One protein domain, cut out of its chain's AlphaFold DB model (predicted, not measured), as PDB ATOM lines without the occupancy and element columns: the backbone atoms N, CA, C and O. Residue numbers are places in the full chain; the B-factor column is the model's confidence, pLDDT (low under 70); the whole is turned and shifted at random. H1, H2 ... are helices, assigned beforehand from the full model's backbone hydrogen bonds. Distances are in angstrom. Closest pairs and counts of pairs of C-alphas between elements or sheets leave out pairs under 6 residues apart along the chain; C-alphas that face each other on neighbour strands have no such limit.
ATOM      1  N   PRO A 152     -62.526  23.665 -37.160       95.75
ATOM      2  CA  PRO A 152     -61.741  22.562 -37.711       95.75
ATOM      3  C   PRO A 152     -62.331  21.176 -37.415       95.75
ATOM      4  O   PRO A 152     -62.107  20.234 -38.167       95.75
ATOM      5  N   ALA A 153     -63.048  21.019 -36.297       95.12
ATOM      6  CA  ALA A 153     -63.679  19.752 -35.940       95.12
ATOM      7  C   ALA A 153     -64.903  19.456 -36.816       95.12
ATOM      8  O   ALA A 153     -65.077  18.322 -37.261       95.12
ATOM      9  N   ILE A 154     -65.700  20.487 -37.113       95.38
ATOM     10  CA  ILE A 154     -66.828  20.392 -38.041       95.38
ATOM     11  C   ILE A 154     -66.311  20.092 -39.450       95.38
ATOM     12  O   ILE A 154     -66.800  19.156 -40.077       95.38
ATOM     13  N   ASP A 155     -65.276  20.800 -39.911       95.25
ATOM     14  CA  ASP A 155     -64.699  20.600 -41.246       95.25
ATOM     15  C   ASP A 155     -64.227  19.156 -41.465       95.25
ATOM     16  O   ASP A 155     -64.582  18.541 -42.469       95.25
ATOM     17  N   ARG A 156     -63.533  18.557 -40.487       95.12
ATOM     18  CA  ARG A 156     -63.132  17.139 -40.554       95.12
ATOM     19  C   ARG A 156     -64.326  16.199 -40.708       95.12
ATOM     20  O   ARG A 156     -64.275  15.244 -41.481       95.12
ATOM     21  N   GLN A 157     -65.411  16.448 -39.976       93.06
ATOM     22  CA  GLN A 157     -66.614  15.631 -40.108       93.06
ATOM     23  C   GLN A 157     -67.264  15.820 -41.485       93.06
ATOM     24  O   GLN A 157     -67.679  14.837 -42.096       93.06
ATOM     25  N   LEU A 158     -67.318  17.054 -41.997       91.19
ATOM     26  CA  LEU A 158     -67.833  17.367 -43.333       91.19
ATOM     27  C   LEU A 158     -67.018  16.698 -44.451       91.19
ATOM     28  O   LEU A 158     -67.603  16.247 -45.436       91.19
ATOM     29  N   GLU A 159     -65.698  16.589 -44.301       92.31
ATOM     30  CA  GLU A 159     -64.818  15.881 -45.241       92.31
ATOM     31  C   GLU A 159     -65.150  14.389 -45.308       92.31
ATOM     32  O   GLU A 159     -65.434  13.866 -46.387       92.31
ATOM     33  N   VAL A 160     -65.215  13.721 -44.154       91.94
ATOM     34  CA  VAL A 160     -65.575  12.296 -44.069       91.94
ATOM     35  C   VAL A 160     -66.987  12.058 -44.619       91.94
ATOM     36  O   VAL A 160     -67.230  11.114 -45.369       91.94
ATOM     37  N   ARG A 161     -67.928  12.955 -44.311       88.75
ATOM     38  CA  ARG A 161     -69.289  12.952 -44.869       88.75
ATOM     39  C   ARG A 161     -69.285  13.063 -46.396       88.75
ATOM     40  O   ARG A 161     -70.002  12.327 -47.077       88.75
ATOM     41  N   ALA A 162     -68.491  13.974 -46.951       85.19
ATOM     42  CA  ALA A 162     -68.360  14.139 -48.394       85.19
ATOM     43  C   ALA A 162     -67.773  12.885 -49.053       85.19
ATOM     44  O   ALA A 162     -68.308  12.436 -50.067       85.19
ATOM     45  N   GLU A 163     -66.750  12.278 -48.450       88.50
ATOM     46  CA  GLU A 163     -66.176  11.019 -48.925       88.50
ATOM     47  C   GLU A 163     -67.224   9.900 -48.950       88.50
ATOM     48  O   GLU A 163     -67.434   9.278 -49.992       88.50
ATOM     49  N   MET A 164     -67.956   9.697 -47.849       86.69
ATOM     50  CA  MET A 164     -69.035   8.706 -47.781       86.69
ATOM     51  C   MET A 164     -70.060   8.890 -48.908       86.69
ATOM     52  O   MET A 164     -70.485   7.910 -49.524       86.69
ATOM     53  N   ARG A 165     -70.444  10.139 -49.212       81.38
ATOM     54  CA  ARG A 165     -71.378  10.448 -50.307       81.38
ATOM     55  C   ARG A 165     -70.815  10.091 -51.675       81.38
ATOM     56  O   ARG A 165     -71.548   9.522 -52.479       81.38
ATOM     57  N   VAL A 166     -69.547  10.404 -51.934       81.94
ATOM     58  CA  VAL A 166     -68.887  10.058 -53.202       81.94
ATOM     59  C   VAL A 166     -68.858   8.542 -53.377       81.94
ATOM     60  O   VAL A 166     -69.355   8.046 -54.383       81.94
ATOM     61  N   ARG A 167     -68.390   7.796 -52.366       84.00
ATOM     62  CA  ARG A 167     -68.307   6.325 -52.413       84.00
ATOM     63  C   ARG A 167     -69.669   5.676 -52.633       84.00
ATOM     64  O   ARG A 167     -69.822   4.816 -53.500       84.00
ATOM     65  N   CYS A 168     -70.675   6.110 -51.877       82.31
ATOM     66  CA  CYS A 168     -72.040   5.633 -52.055       82.31
ATOM     67  C   CYS A 168     -72.593   5.994 -53.436       82.31
ATOM     68  O   CYS A 168     -73.232   5.155 -54.057       82.31
ATOM     69  N   GLY A 169     -72.333   7.208 -53.928       77.75
ATOM     70  CA  GLY A 169     -72.766   7.664 -55.248       77.75
ATOM     71  C   GLY A 169     -72.175   6.833 -56.385       77.75
ATOM     72  O   GLY A 169     -72.924   6.348 -57.230       77.75
ATOM     73  N   GLU A 170     -70.862   6.597 -56.364       83.38
ATOM     74  CA  GLU A 170     -70.164   5.741 -57.333       83.38
ATOM     75  C   GLU A 170     -70.732   4.322 -57.335       83.38
ATOM     76  O   GLU A 170     -70.956   3.720 -58.385       83.38
ATOM     77  N   GLU A 171     -70.978   3.768 -56.151       84.94
ATOM     78  CA  GLU A 171     -71.491   2.413 -56.033       84.94
ATOM     79  C   GLU A 171     -72.952   2.296 -56.478       84.94
ATOM     80  O   GLU A 171     -73.345   1.327 -57.127       84.94
ATOM     81  N   MET A 172     -73.753   3.312 -56.179       78.12
ATOM     82  CA  MET A 172     -75.121   3.431 -56.659       78.12
ATOM     83  C   MET A 172     -75.175   3.555 -58.185       78.12
ATOM     84  O   MET A 172     -76.011   2.915 -58.818       78.12
ATOM     85  N   GLU A 173     -74.262   4.314 -58.792       79.81
ATOM     86  CA  GLU A 173     -74.182   4.448 -60.249       79.81
ATOM     87  C   GLU A 173     -73.814   3.119 -60.922       79.81
ATOM     88  O   GLU A 173     -74.380   2.776 -61.960       79.81
ATOM     89  N   LYS A 174     -72.942   2.308 -60.307       83.81
ATOM     90  CA  LYS A 174     -72.646   0.952 -60.803       83.81
ATOM     91  C   LYS A 174     -73.866   0.032 -60.765       83.81
ATOM     92  O   LYS A 174     -74.041  -0.771 -61.678       83.81
ATOM     93  N   LEU A 175     -74.678   0.116 -59.710       80.25
ATOM     94  CA  LEU A 175     -75.835  -0.764 -59.522       80.25
ATOM     95  C   LEU A 175     -77.045  -0.360 -60.370       80.25
ATOM     96  O   LEU A 175     -77.734  -1.228 -60.901       80.25
ATOM     97  N   PHE A 176     -77.313   0.942 -60.475       77.19
ATOM     98  CA  PHE A 176     -78.561   1.466 -61.036       77.19
ATOM     99  C   PHE A 176     -78.363   2.276 -62.325       77.19
ATOM    100  O   PHE A 176     -79.340   2.686 -62.950       77.19
ATOM    101  N   GLY A 177     -77.119   2.486 -62.763       79.94
ATOM    102  CA  GLY A 177     -76.794   3.322 -63.914       79.94
ATOM    103  C   GLY A 177     -76.815   4.817 -63.584       79.94
ATOM    104  O   GLY A 177     -76.713   5.232 -62.431       79.94
ATOM    105  N   LYS A 178     -76.924   5.657 -64.619       67.12
ATOM    106  CA  LYS A 178     -76.847   7.119 -64.474       67.12
ATOM    107  C   LYS A 178     -78.036   7.674 -63.686       67.12
ATOM    108  O   LYS A 178     -79.181   7.343 -63.971       67.12
ATOM    109  N   ASN A 179     -77.742   8.617 -62.790       66.62
ATOM    110  CA  ASN A 179     -78.693   9.303 -61.907       66.62
ATOM    111  C   ASN A 179     -79.383   8.396 -60.862       66.62
ATOM    112  O   ASN A 179     -80.609   8.405 -60.729       66.62
ATOM    113  N   PRO A 180     -78.612   7.625 -60.078       63.62
ATOM    114  CA  PRO A 180     -79.183   6.700 -59.107       63.62
ATOM    115  C   PRO A 180     -79.898   7.417 -57.950       63.62
ATOM    116  O   PRO A 180     -80.791   6.851 -57.332       63.62
ATOM    117  N   GLN A 181     -79.553   8.681 -57.683       63.03
ATOM    118  CA  GLN A 181     -80.242   9.522 -56.703       63.03
ATOM    119  C   GLN A 181     -81.713   9.715 -57.075       63.03
ATOM    120  O   GLN A 181     -82.577   9.534 -56.224       63.03
ATOM    121  N   ALA A 182     -82.007  10.009 -58.345       64.31
ATOM    122  CA  ALA A 182     -83.384  10.112 -58.814       64.31
ATOM    123  C   ALA A 182     -84.138   8.788 -58.633       64.31
ATOM    124  O   ALA A 182     -85.286   8.809 -58.214       64.31
ATOM    125  N   VAL A 183     -83.483   7.647 -58.872       63.97
ATOM    126  CA  VAL A 183     -84.085   6.314 -58.695       63.97
ATOM    127  C   VAL A 183     -84.411   6.032 -57.225       63.97
ATOM    128  O   VAL A 183     -85.507   5.574 -56.916       63.97
ATOM    129  N   VAL A 184     -83.481   6.319 -56.309       62.66
ATOM    130  CA  VAL A 184     -83.677   6.094 -54.867       62.66
ATOM    131  C   VAL A 184     -84.747   7.025 -54.300       62.66
ATOM    132  O   VAL A 184     -85.579   6.592 -53.508       62.66
ATOM    133  N   LEU A 185     -84.752   8.293 -54.712       63.50
ATOM    134  CA  LEU A 185     -85.714   9.280 -54.228       63.50
ATOM    135  C   LEU A 185     -87.116   9.049 -54.793       63.50
ATOM    136  O   LEU A 185     -88.081   9.140 -54.039       63.50
ATOM    137  N   ASP A 186     -87.229   8.664 -56.065       64.38
ATOM    138  CA  ASP A 186     -88.496   8.242 -56.669       64.38
ATOM    139  C   ASP A 186     -89.058   7.005 -55.949       64.38
ATOM    140  O   ASP A 186     -90.218   6.991 -55.535       64.38
ATOM    141  N   ALA A 187     -88.208   6.009 -55.663       62.16
ATOM    142  CA  ALA A 187     -88.593   4.832 -54.883       62.16
ATOM    143  C   ALA A 187     -89.002   5.163 -53.434       62.16
ATOM    144  O   ALA A 187     -89.853   4.480 -52.862       62.16
ATOM    145  N   ALA A 188     -88.423   6.211 -52.844       58.31
ATOM    146  CA  ALA A 188     -88.779   6.710 -51.518       58.31
ATOM    147  C   ALA A 188     -90.004   7.652 -51.524       58.31
ATOM    148  O   ALA A 188     -90.423   8.112 -50.462       58.31
ATOM    149  N   GLY A 189     -90.592   7.943 -52.693       57.31
ATOM    150  CA  GLY A 189     -91.719   8.870 -52.835       57.31
ATOM    151  C   GLY A 189     -91.353  10.331 -52.557       57.31
ATOM    152  O   GLY A 189     -92.219  11.130 -52.198       57.31
ATOM    153  N   VAL A 190     -90.074  10.680 -52.685       54.81
ATOM    154  CA  VAL A 190     -89.537  12.011 -52.399       54.81
ATOM    155  C   VAL A 190     -89.578  12.847 -53.668       54.81
ATOM    156  O   VAL A 190     -89.007  12.482 -54.694       54.81
ATOM    157  N   SER A 191     -90.249  13.995 -53.603       49.97
ATOM    158  CA  SER A 191     -90.344  14.885 -54.754       49.97
ATOM    159  C   SER A 191     -89.000  15.566 -55.044       49.97
ATOM    160  O   SER A 191     -88.220  15.855 -54.135       49.97
ATOM    161  N   SER A 192     -88.743  15.920 -56.306       49.47
ATOM    162  CA  SER A 192     -87.563  16.715 -56.679       49.47
ATOM    163  C   SER A 192     -87.525  18.099 -56.011       49.47
ATOM    164  O   SER A 192     -86.465  18.707 -55.914       49.47
ATOM    165  N   PHE A 193     -88.661  18.588 -55.509       40.78
ATOM    166  CA  PHE A 193     -88.756  19.829 -54.740       40.78
ATOM    167  C   PHE A 193     -88.117  19.702 -53.346       40.78
ATOM    168  O   PHE A 193     -87.630  20.690 -52.796       40.78
ATOM    169  N   ASP A 194     -88.069  18.487 -52.797       45.84
ATOM    170  CA  ASP A 194     -87.494  18.194 -51.483       45.84
ATOM    171  C   ASP A 194     -85.994  17.859 -51.549       45.84
ATOM    172  O   ASP A 194     -85.341  17.783 -50.511       45.84
ATOM    173  N   LEU A 195     -85.410  17.741 -52.749       43.00
ATOM    174  CA  LEU A 195     -83.975  17.488 -52.959       43.00
ATOM    175  C   LEU A 195     -83.085  18.514 -52.256       43.00
ATOM    176  O   LEU A 195     -82.111  18.152 -51.604       43.00
ATOM    177  N   GLY A 196     -83.460  19.793 -52.337       42.56
ATOM    178  CA  GLY A 196     -82.765  20.881 -51.651       42.56
ATOM    179  C   GLY A 196     -83.012  20.921 -50.143       42.56
ATOM    180  O   GLY A 196     -82.550  21.846 -49.500       42.56
ATOM    181  N   ARG A 197     -83.778  19.983 -49.572       47.06
ATOM    182  CA  ARG A 197     -84.015  19.832 -48.125       47.06
ATOM    183  C   ARG A 197     -83.435  18.531 -47.568       47.06
ATOM    184  O   ARG A 197     -83.388  18.386 -46.350       47.06
ATOM    185  N   TYR A 198     -83.002  17.614 -48.435       48.72
ATOM    186  CA  TYR A 198     -82.480  16.310 -48.042       48.72
ATOM    187  C   TYR A 198     -81.047  16.427 -47.521       48.72
ATOM    188  O   TYR A 198     -80.114  16.795 -48.237       48.72
ATOM    189  N   ARG A 199     -80.858  16.049 -46.260       57.44
ATOM    190  CA  ARG A 199     -79.548  15.863 -45.641       57.44
ATOM    191  C   ARG A 199     -79.133  14.438 -45.928       57.44
ATOM    192  O   ARG A 199     -79.329  13.539 -45.118       57.44
ATOM    193  N   LEU A 200     -78.558  14.251 -47.115       50.94
ATOM    194  CA  LEU A 200     -78.237  12.957 -47.736       50.94
ATOM    195  C   LEU A 200     -77.672  11.881 -46.788       50.94
ATOM    196  O   LEU A 200     -77.907  10.705 -47.022       50.94
ATOM    197  N   ILE A 201     -76.955  12.247 -45.722       50.28
ATOM    198  CA  ILE A 201     -76.350  11.285 -44.789       50.28
ATOM    199  C   ILE A 201     -77.323  10.786 -43.717       50.28
ATOM    200  O   ILE A 201     -77.339   9.591 -43.418       50.28
ATOM    201  N   ALA A 202     -78.178  11.660 -43.191       50.91
ATOM    202  CA  ALA A 202     -79.253  11.250 -42.295       50.91
ATOM    203  C   ALA A 202     -80.379  10.541 -43.067       50.91
ATOM    204  O   ALA A 202     -80.954   9.572 -42.572       50.91
ATOM    205  N   ASP A 203     -80.646  10.980 -44.300       55.38
ATOM    206  CA  ASP A 203     -81.857  10.589 -45.021       55.38
ATOM    207  C   ASP A 203     -81.688   9.367 -45.940       55.38
ATOM    208  O   ASP A 203     -82.672   8.714 -46.281       55.38
ATOM    209  N   LEU A 204     -80.454   8.993 -46.307       61.19
ATOM    210  CA  LEU A 204     -80.194   7.710 -46.978       61.19
ATOM    211  C   LEU A 204     -80.053   6.544 -45.990       61.19
ATOM    212  O   LEU A 204     -80.026   5.399 -46.434       61.19
ATOM    213  N   GLY A 205     -79.990   6.810 -44.680       73.94
ATOM    214  CA  GLY A 205     -80.120   5.829 -43.596       73.94
ATOM    215  C   GLY A 205     -79.516   4.449 -43.884       73.94
ATOM    216  O   GLY A 205     -78.302   4.264 -44.013       73.94
ATOM    217  N   ASP A 206     -80.397   3.455 -44.013       77.69
ATOM    218  CA  ASP A 206     -80.025   2.061 -44.258       77.69
ATOM    219  C   ASP A 206     -79.298   1.844 -45.592       77.69
ATOM    220  O   ASP A 206     -78.434   0.973 -45.673       77.69
ATOM    221  N   VAL A 207     -79.598   2.644 -46.619       77.38
ATOM    222  CA  VAL A 207     -78.923   2.581 -47.920       77.38
ATOM    223  C   VAL A 207     -77.450   2.941 -47.757       77.38
ATOM    224  O   VAL A 207     -76.590   2.167 -48.169       77.38
ATOM    225  N   MET A 208     -77.142   4.054 -47.084       81.81
ATOM    226  CA  MET A 208     -75.751   4.422 -46.807       81.81
ATOM    227  C   MET A 208     -75.047   3.374 -45.950       81.81
ATOM    228  O   MET A 208     -73.939   2.962 -46.291       81.81
ATOM    229  N   ARG A 209     -75.700   2.886 -44.887       86.31
ATOM    230  CA  ARG A 209     -75.125   1.847 -44.021       86.31
ATOM    231  C   ARG A 209     -74.765   0.588 -44.807       86.31
ATOM    232  O   ARG A 209     -73.644   0.102 -44.696       86.31
ATOM    233  N   VAL A 210     -75.707   0.051 -45.584       87.06
ATOM    234  CA  VAL A 210     -75.524  -1.202 -46.336       87.06
ATOM    235  C   VAL A 210     -74.495  -1.026 -47.447       87.06
ATOM    236  O   VAL A 210     -73.640  -1.892 -47.633       87.06
ATOM    237  N   THR A 211     -74.540   0.096 -48.168       87.31
ATOM    238  CA  THR A 211     -73.588   0.375 -49.241       87.31
ATOM    239  C   THR A 211     -72.172   0.512 -48.698       87.31
ATOM    240  O   THR A 211     -71.292  -0.197 -49.186       87.31
ATOM    241  N   LEU A 212     -71.958   1.331 -47.661       90.44
ATOM    242  CA  LEU A 212     -70.644   1.495 -47.031       90.44
ATOM    243  C   LEU A 212     -70.141   0.185 -46.428       90.44
ATOM    244  O   LEU A 212     -68.993  -0.169 -46.661       90.44
ATOM    245  N   ALA A 213     -70.985  -0.583 -45.730       92.75
ATOM    246  CA  ALA A 213     -70.570  -1.858 -45.135       92.75
ATOM    247  C   ALA A 213     -70.016  -2.845 -46.175       92.75
ATOM    248  O   ALA A 213     -69.179  -3.686 -45.855       92.75
ATOM    249  N   ARG A 214     -70.469  -2.732 -47.429       91.56
ATOM    250  CA  ARG A 214     -69.983  -3.549 -48.539       91.56
ATOM    251  C   ARG A 214     -68.687  -3.022 -49.161       91.56
ATOM    252  O   ARG A 214     -67.863  -3.842 -49.553       91.56
ATOM    253  N   ILE A 215     -68.542  -1.705 -49.326       93.81
ATOM    254  CA  ILE A 215     -67.447  -1.114 -50.126       93.81
ATOM    255  C   ILE A 215     -66.324  -0.492 -49.293       93.81
ATOM    256  O   ILE A 215     -65.182  -0.522 -49.727       93.81
ATOM    257  N   GLU A 216     -66.636   0.050 -48.117       94.56
ATOM    258  CA  GLU A 216     -65.718   0.780 -47.234       94.56
ATOM    259  C   GLU A 216     -66.099   0.535 -45.755       94.56
ATOM    260  O   GLU A 216     -66.733   1.388 -45.118       94.56
ATOM    261  N   PRO A 217     -65.743  -0.630 -45.170       93.94
ATOM    262  CA  PRO A 217     -66.195  -1.027 -43.830       93.94
ATOM    263  C   PRO A 217     -65.821  -0.039 -42.718       93.94
ATOM    264  O   PRO A 217     -66.613   0.190 -41.810       93.94
ATOM    265  N   VAL A 218     -64.650   0.600 -42.818       95.12
ATOM    266  CA  VAL A 218     -64.188   1.602 -41.842       95.12
ATOM    267  C   VAL A 218     -65.115   2.822 -41.823       95.12
ATOM    268  O   VAL A 218     -65.509   3.296 -40.758       95.12
ATOM    269  N   LEU A 219     -65.526   3.309 -42.999       92.44
ATOM    270  CA  LEU A 219     -66.505   4.394 -43.092       92.44
ATOM    271  C   LEU A 219     -67.885   3.933 -42.606       92.44
ATOM    272  O   LEU A 219     -68.603   4.705 -41.976       92.44
ATOM    273  N   ALA A 220     -68.256   2.674 -42.841       92.31
ATOM    274  CA  ALA A 220     -69.515   2.129 -42.343       92.31
ATOM    275  C   ALA A 220     -69.590   2.143 -40.807       92.31
ATOM    276  O   ALA A 220     -70.605   2.565 -40.254       92.31
ATOM    277  N   GLU A 221     -68.519   1.737 -40.122       93.88
ATOM    278  CA  GLU A 221     -68.428   1.784 -38.656       93.88
ATOM    279  C   GLU A 221     -68.553   3.219 -38.133       93.88
ATOM    280  O   GLU A 221     -69.337   3.487 -37.219       93.88
ATOM    281  N   GLN A 222     -67.844   4.161 -38.762       92.62
ATOM    282  CA  GLN A 222     -67.928   5.579 -38.416       92.62
ATOM    283  C   GLN A 222     -69.349   6.135 -38.601       92.62
ATOM    284  O   GLN A 222     -69.843   6.869 -37.743       92.62
ATOM    285  N   TYR A 223     -70.019   5.770 -39.696       90.88
ATOM    286  CA  TYR A 223     -71.398   6.170 -39.971       90.88
ATOM    287  C   TYR A 223     -72.374   5.614 -38.929       90.88
ATOM    288  O   TYR A 223     -73.189   6.362 -38.391       90.88
ATOM    289  N   VAL A 224     -72.276   4.318 -38.607       91.31
ATOM    290  CA  VAL A 224     -73.129   3.674 -37.594       91.31
ATOM    291  C   VAL A 224     -72.977   4.367 -36.247       91.31
ATOM    292  O   VAL A 224     -73.986   4.710 -35.633       91.31
ATOM    293  N   ARG A 225     -71.738   4.655 -35.832       92.75
ATOM    294  CA  ARG A 225     -71.472   5.393 -34.596       92.75
ATOM    295  C   ARG A 225     -72.176   6.752 -34.583       92.75
ATOM    296  O   ARG A 225     -72.866   7.067 -33.620       92.75
ATOM    297  N   TRP A 226     -72.073   7.536 -35.658       91.88
ATOM    298  CA  TRP A 226     -72.762   8.831 -35.739       91.88
ATOM    299  C   TRP A 226     -74.283   8.710 -35.666       91.88
ATOM    300  O   TRP A 226     -74.930   9.537 -35.026       91.88
ATOM    301  N   VAL A 227     -74.867   7.684 -36.290       88.81
ATOM    302  CA  VAL A 227     -76.312   7.427 -36.207       88.81
ATOM    303  C   VAL A 227     -76.721   7.083 -34.773       88.81
ATOM    304  O   VAL A 227     -77.725   7.597 -34.280       88.81
ATOM    305  N   GLU A 228     -75.952   6.245 -34.081       91.19
ATOM    306  CA  GLU A 228     -76.203   5.893 -32.680       91.19
ATOM    307  C   GLU A 228     -76.095   7.114 -31.759       91.19
ATOM    308  O   GLU A 228     -77.008   7.364 -30.963       91.19
ATOM    309  N   ASP A 229     -75.047   7.921 -31.927       91.62
ATOM    310  CA  ASP A 229     -74.848   9.170 -31.189       91.62
ATOM    311  C   ASP A 229     -76.013  10.147 -31.437       91.62
ATOM    312  O   ASP A 229     -76.572  10.721 -30.494       91.62
ATOM    313  N   LEU A 230     -76.476  10.266 -32.686       90.00
ATOM    314  CA  LEU A 230     -77.626  11.103 -33.038       90.00
ATOM    315  C   LEU A 230     -78.918  10.616 -32.372       90.00
ATOM    316  O   LEU A 230     -79.726  11.421 -31.902       90.00
ATOM    317  N   LEU A 231     -79.134   9.300 -32.294       89.50
ATOM    318  CA  LEU A 231     -80.293   8.729 -31.605       89.50
ATOM    319  C   LEU A 231     -80.261   9.023 -30.102       89.50
ATOM    320  O   LEU A 231     -81.315   9.273 -29.507       89.50
ATOM    321  N   VAL A 232     -79.079   9.018 -29.481       92.00
ATOM    322  CA  VAL A 232     -78.912   9.433 -28.082       92.00
ATOM    323  C   VAL A 232     -79.268  10.910 -27.922       92.00
ATOM    324  O   VAL A 232     -80.076  11.246 -27.051       92.00
ATOM    325  N   VAL A 233     -78.758  11.778 -28.799       89.94
ATOM    326  CA  VAL A 233     -79.078  13.214 -28.808       89.94
ATOM    327  C   VAL A 233     -80.586  13.453 -28.949       89.94
ATOM    328  O   VAL A 233     -81.180  14.183 -28.152       89.94
ATOM    329  N   ARG A 234     -81.250  12.788 -29.899       88.31
ATOM    330  CA  ARG A 234     -82.704  12.914 -30.109       88.31
ATOM    331  C   ARG A 234     -83.511  12.436 -28.900       88.31
ATOM    332  O   ARG A 234     -84.511  13.058 -28.541       88.31
ATOM    333  N   LYS A 235     -83.069  11.379 -28.211       89.62
ATOM    334  CA  LYS A 235     -83.691  10.945 -26.946       89.62
ATOM    335  C   LYS A 235     -83.550  12.005 -25.852       89.62
ATOM    336  O   LYS A 235     -84.515  12.247 -25.130       89.62
ATOM    337  N   GLN A 236     -82.390  12.655 -25.738       88.31
ATOM    338  CA  GLN A 236     -82.190  13.747 -24.779       88.31
ATOM    339  C   GLN A 236     -83.107  14.938 -25.080       88.31
ATOM    340  O   GLN A 236     -83.721  15.476 -24.159       88.31
ATOM    341  N   GLN A 237     -83.266  15.297 -26.359       86.50
ATOM    342  CA  GLN A 237     -84.201  16.340 -26.795       86.50
ATOM    343  C   GLN A 237     -85.637  16.017 -26.355       86.50
ATOM    344  O   GLN A 237     -86.283  16.836 -25.705       86.50
ATOM    345  N   GLN A 238     -86.111  14.793 -26.616       84.94
ATOM    346  CA  GLN A 238     -87.469  14.360 -26.255       84.94
ATOM    347  C   GLN A 238     -87.720  14.324 -24.742       84.94
ATOM    348  O   GLN A 238     -88.830  14.599 -24.294       84.94
ATOM    349  N   GLN A 239     -86.711  13.976 -23.938       84.50
ATOM    350  CA  GLN A 239     -86.843  13.939 -22.476       84.50
ATOM    351  C   GLN A 239     -86.932  15.336 -21.853       84.50
ATOM    352  O   GLN A 239     -87.542  15.492 -20.794       84.50
ATOM    353  N   GLN A 240     -86.325  16.338 -22.492       76.75
ATOM    354  CA  GLN A 240     -86.324  17.721 -22.013       76.75
ATOM    355  C   GLN A 240     -87.513  18.538 -22.522       76.75
ATOM    356  O   GLN A 240     -87.827  19.586 -21.952       76.75
ATOM    357  N   GLU A 241     -88.228  18.058 -23.541       71.44
ATOM    358  CA  GLU A 241     -89.513  18.641 -23.894       71.44
ATOM    359  C   GLU A 241     -90.537  18.338 -22.790       71.44
ATOM    360  O   GLU A 241     -90.804  17.172 -22.476       71.44
TER     361      GLU A 241
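This is residues 152 to 241 of the 250 residues of an uncharacterized protein of Glaciihabitans sp. INWT7 (UniProt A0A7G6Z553). Start from the long helix H1: H4 crosses it at residues 164 to 171, H5 folds back along H4 as a helical hairpin, H2 packs on the last part of H1, and tiny H3 sits near the middle. From this body two arms stick out, residues 152 to 159, which belong to H1, and residues 231 to 241, of which 231 to 240 belong to H5. The printed part has 90 residues, with five named helices in the order H1 to H5 and no named strand; the class is all helix. It is only just compact, close to loose, with a radius of gyration of the C-alphas of 14.4 A and spans of 44 by 30 by 24 A.

Find C-alpha 152 at (-61.741, 22.562, -37.711); from there H1, residues 152 to 176, runs 35.7 A. H5, residues 217 to 240, runs 35.1 A to C-alpha 240 at (-86.324, 17.721, -22.013). Look between them for H2, residues 180 to 187, H3, residues 200 to 203, and H4, residues 205 to 215, 15.9 A long.

H1 is the hub. It touches H4, about perpendicular at 79 degrees, closest at the C-alphas of Cys 168 and Thr 211, 6.2 A apart. With residues 169 to 176 alone it touches H2, about perpendicular at 80 degrees; the closest C-alphas, Glu 173 and Pro 180, are 5.6 A apart. H1 and H3 only just touch, with 3 pairs of C-alphas within 8 A, the closest Arg 161 and Ile 201. The hairpin H4 and H5 touches at a shallow tilt of 21 degrees, opposite ways, closest at the C-alphas of Leu 212 and Ala 220, 4.9 A. H2 is apart from H3, H4 and H5. In H1, H2, H4 and H5 every O i to N i+4 pair is within hydrogen-bond range; H3 is too short for one.

The C-alphas of Gly 177 and Gln 240, the two farthest apart, are 45.3 A apart. The printed part has no cut; the link from H2 to H3 is long, 12 residues. Look for pLDDT under 70 at residues 178 to 204.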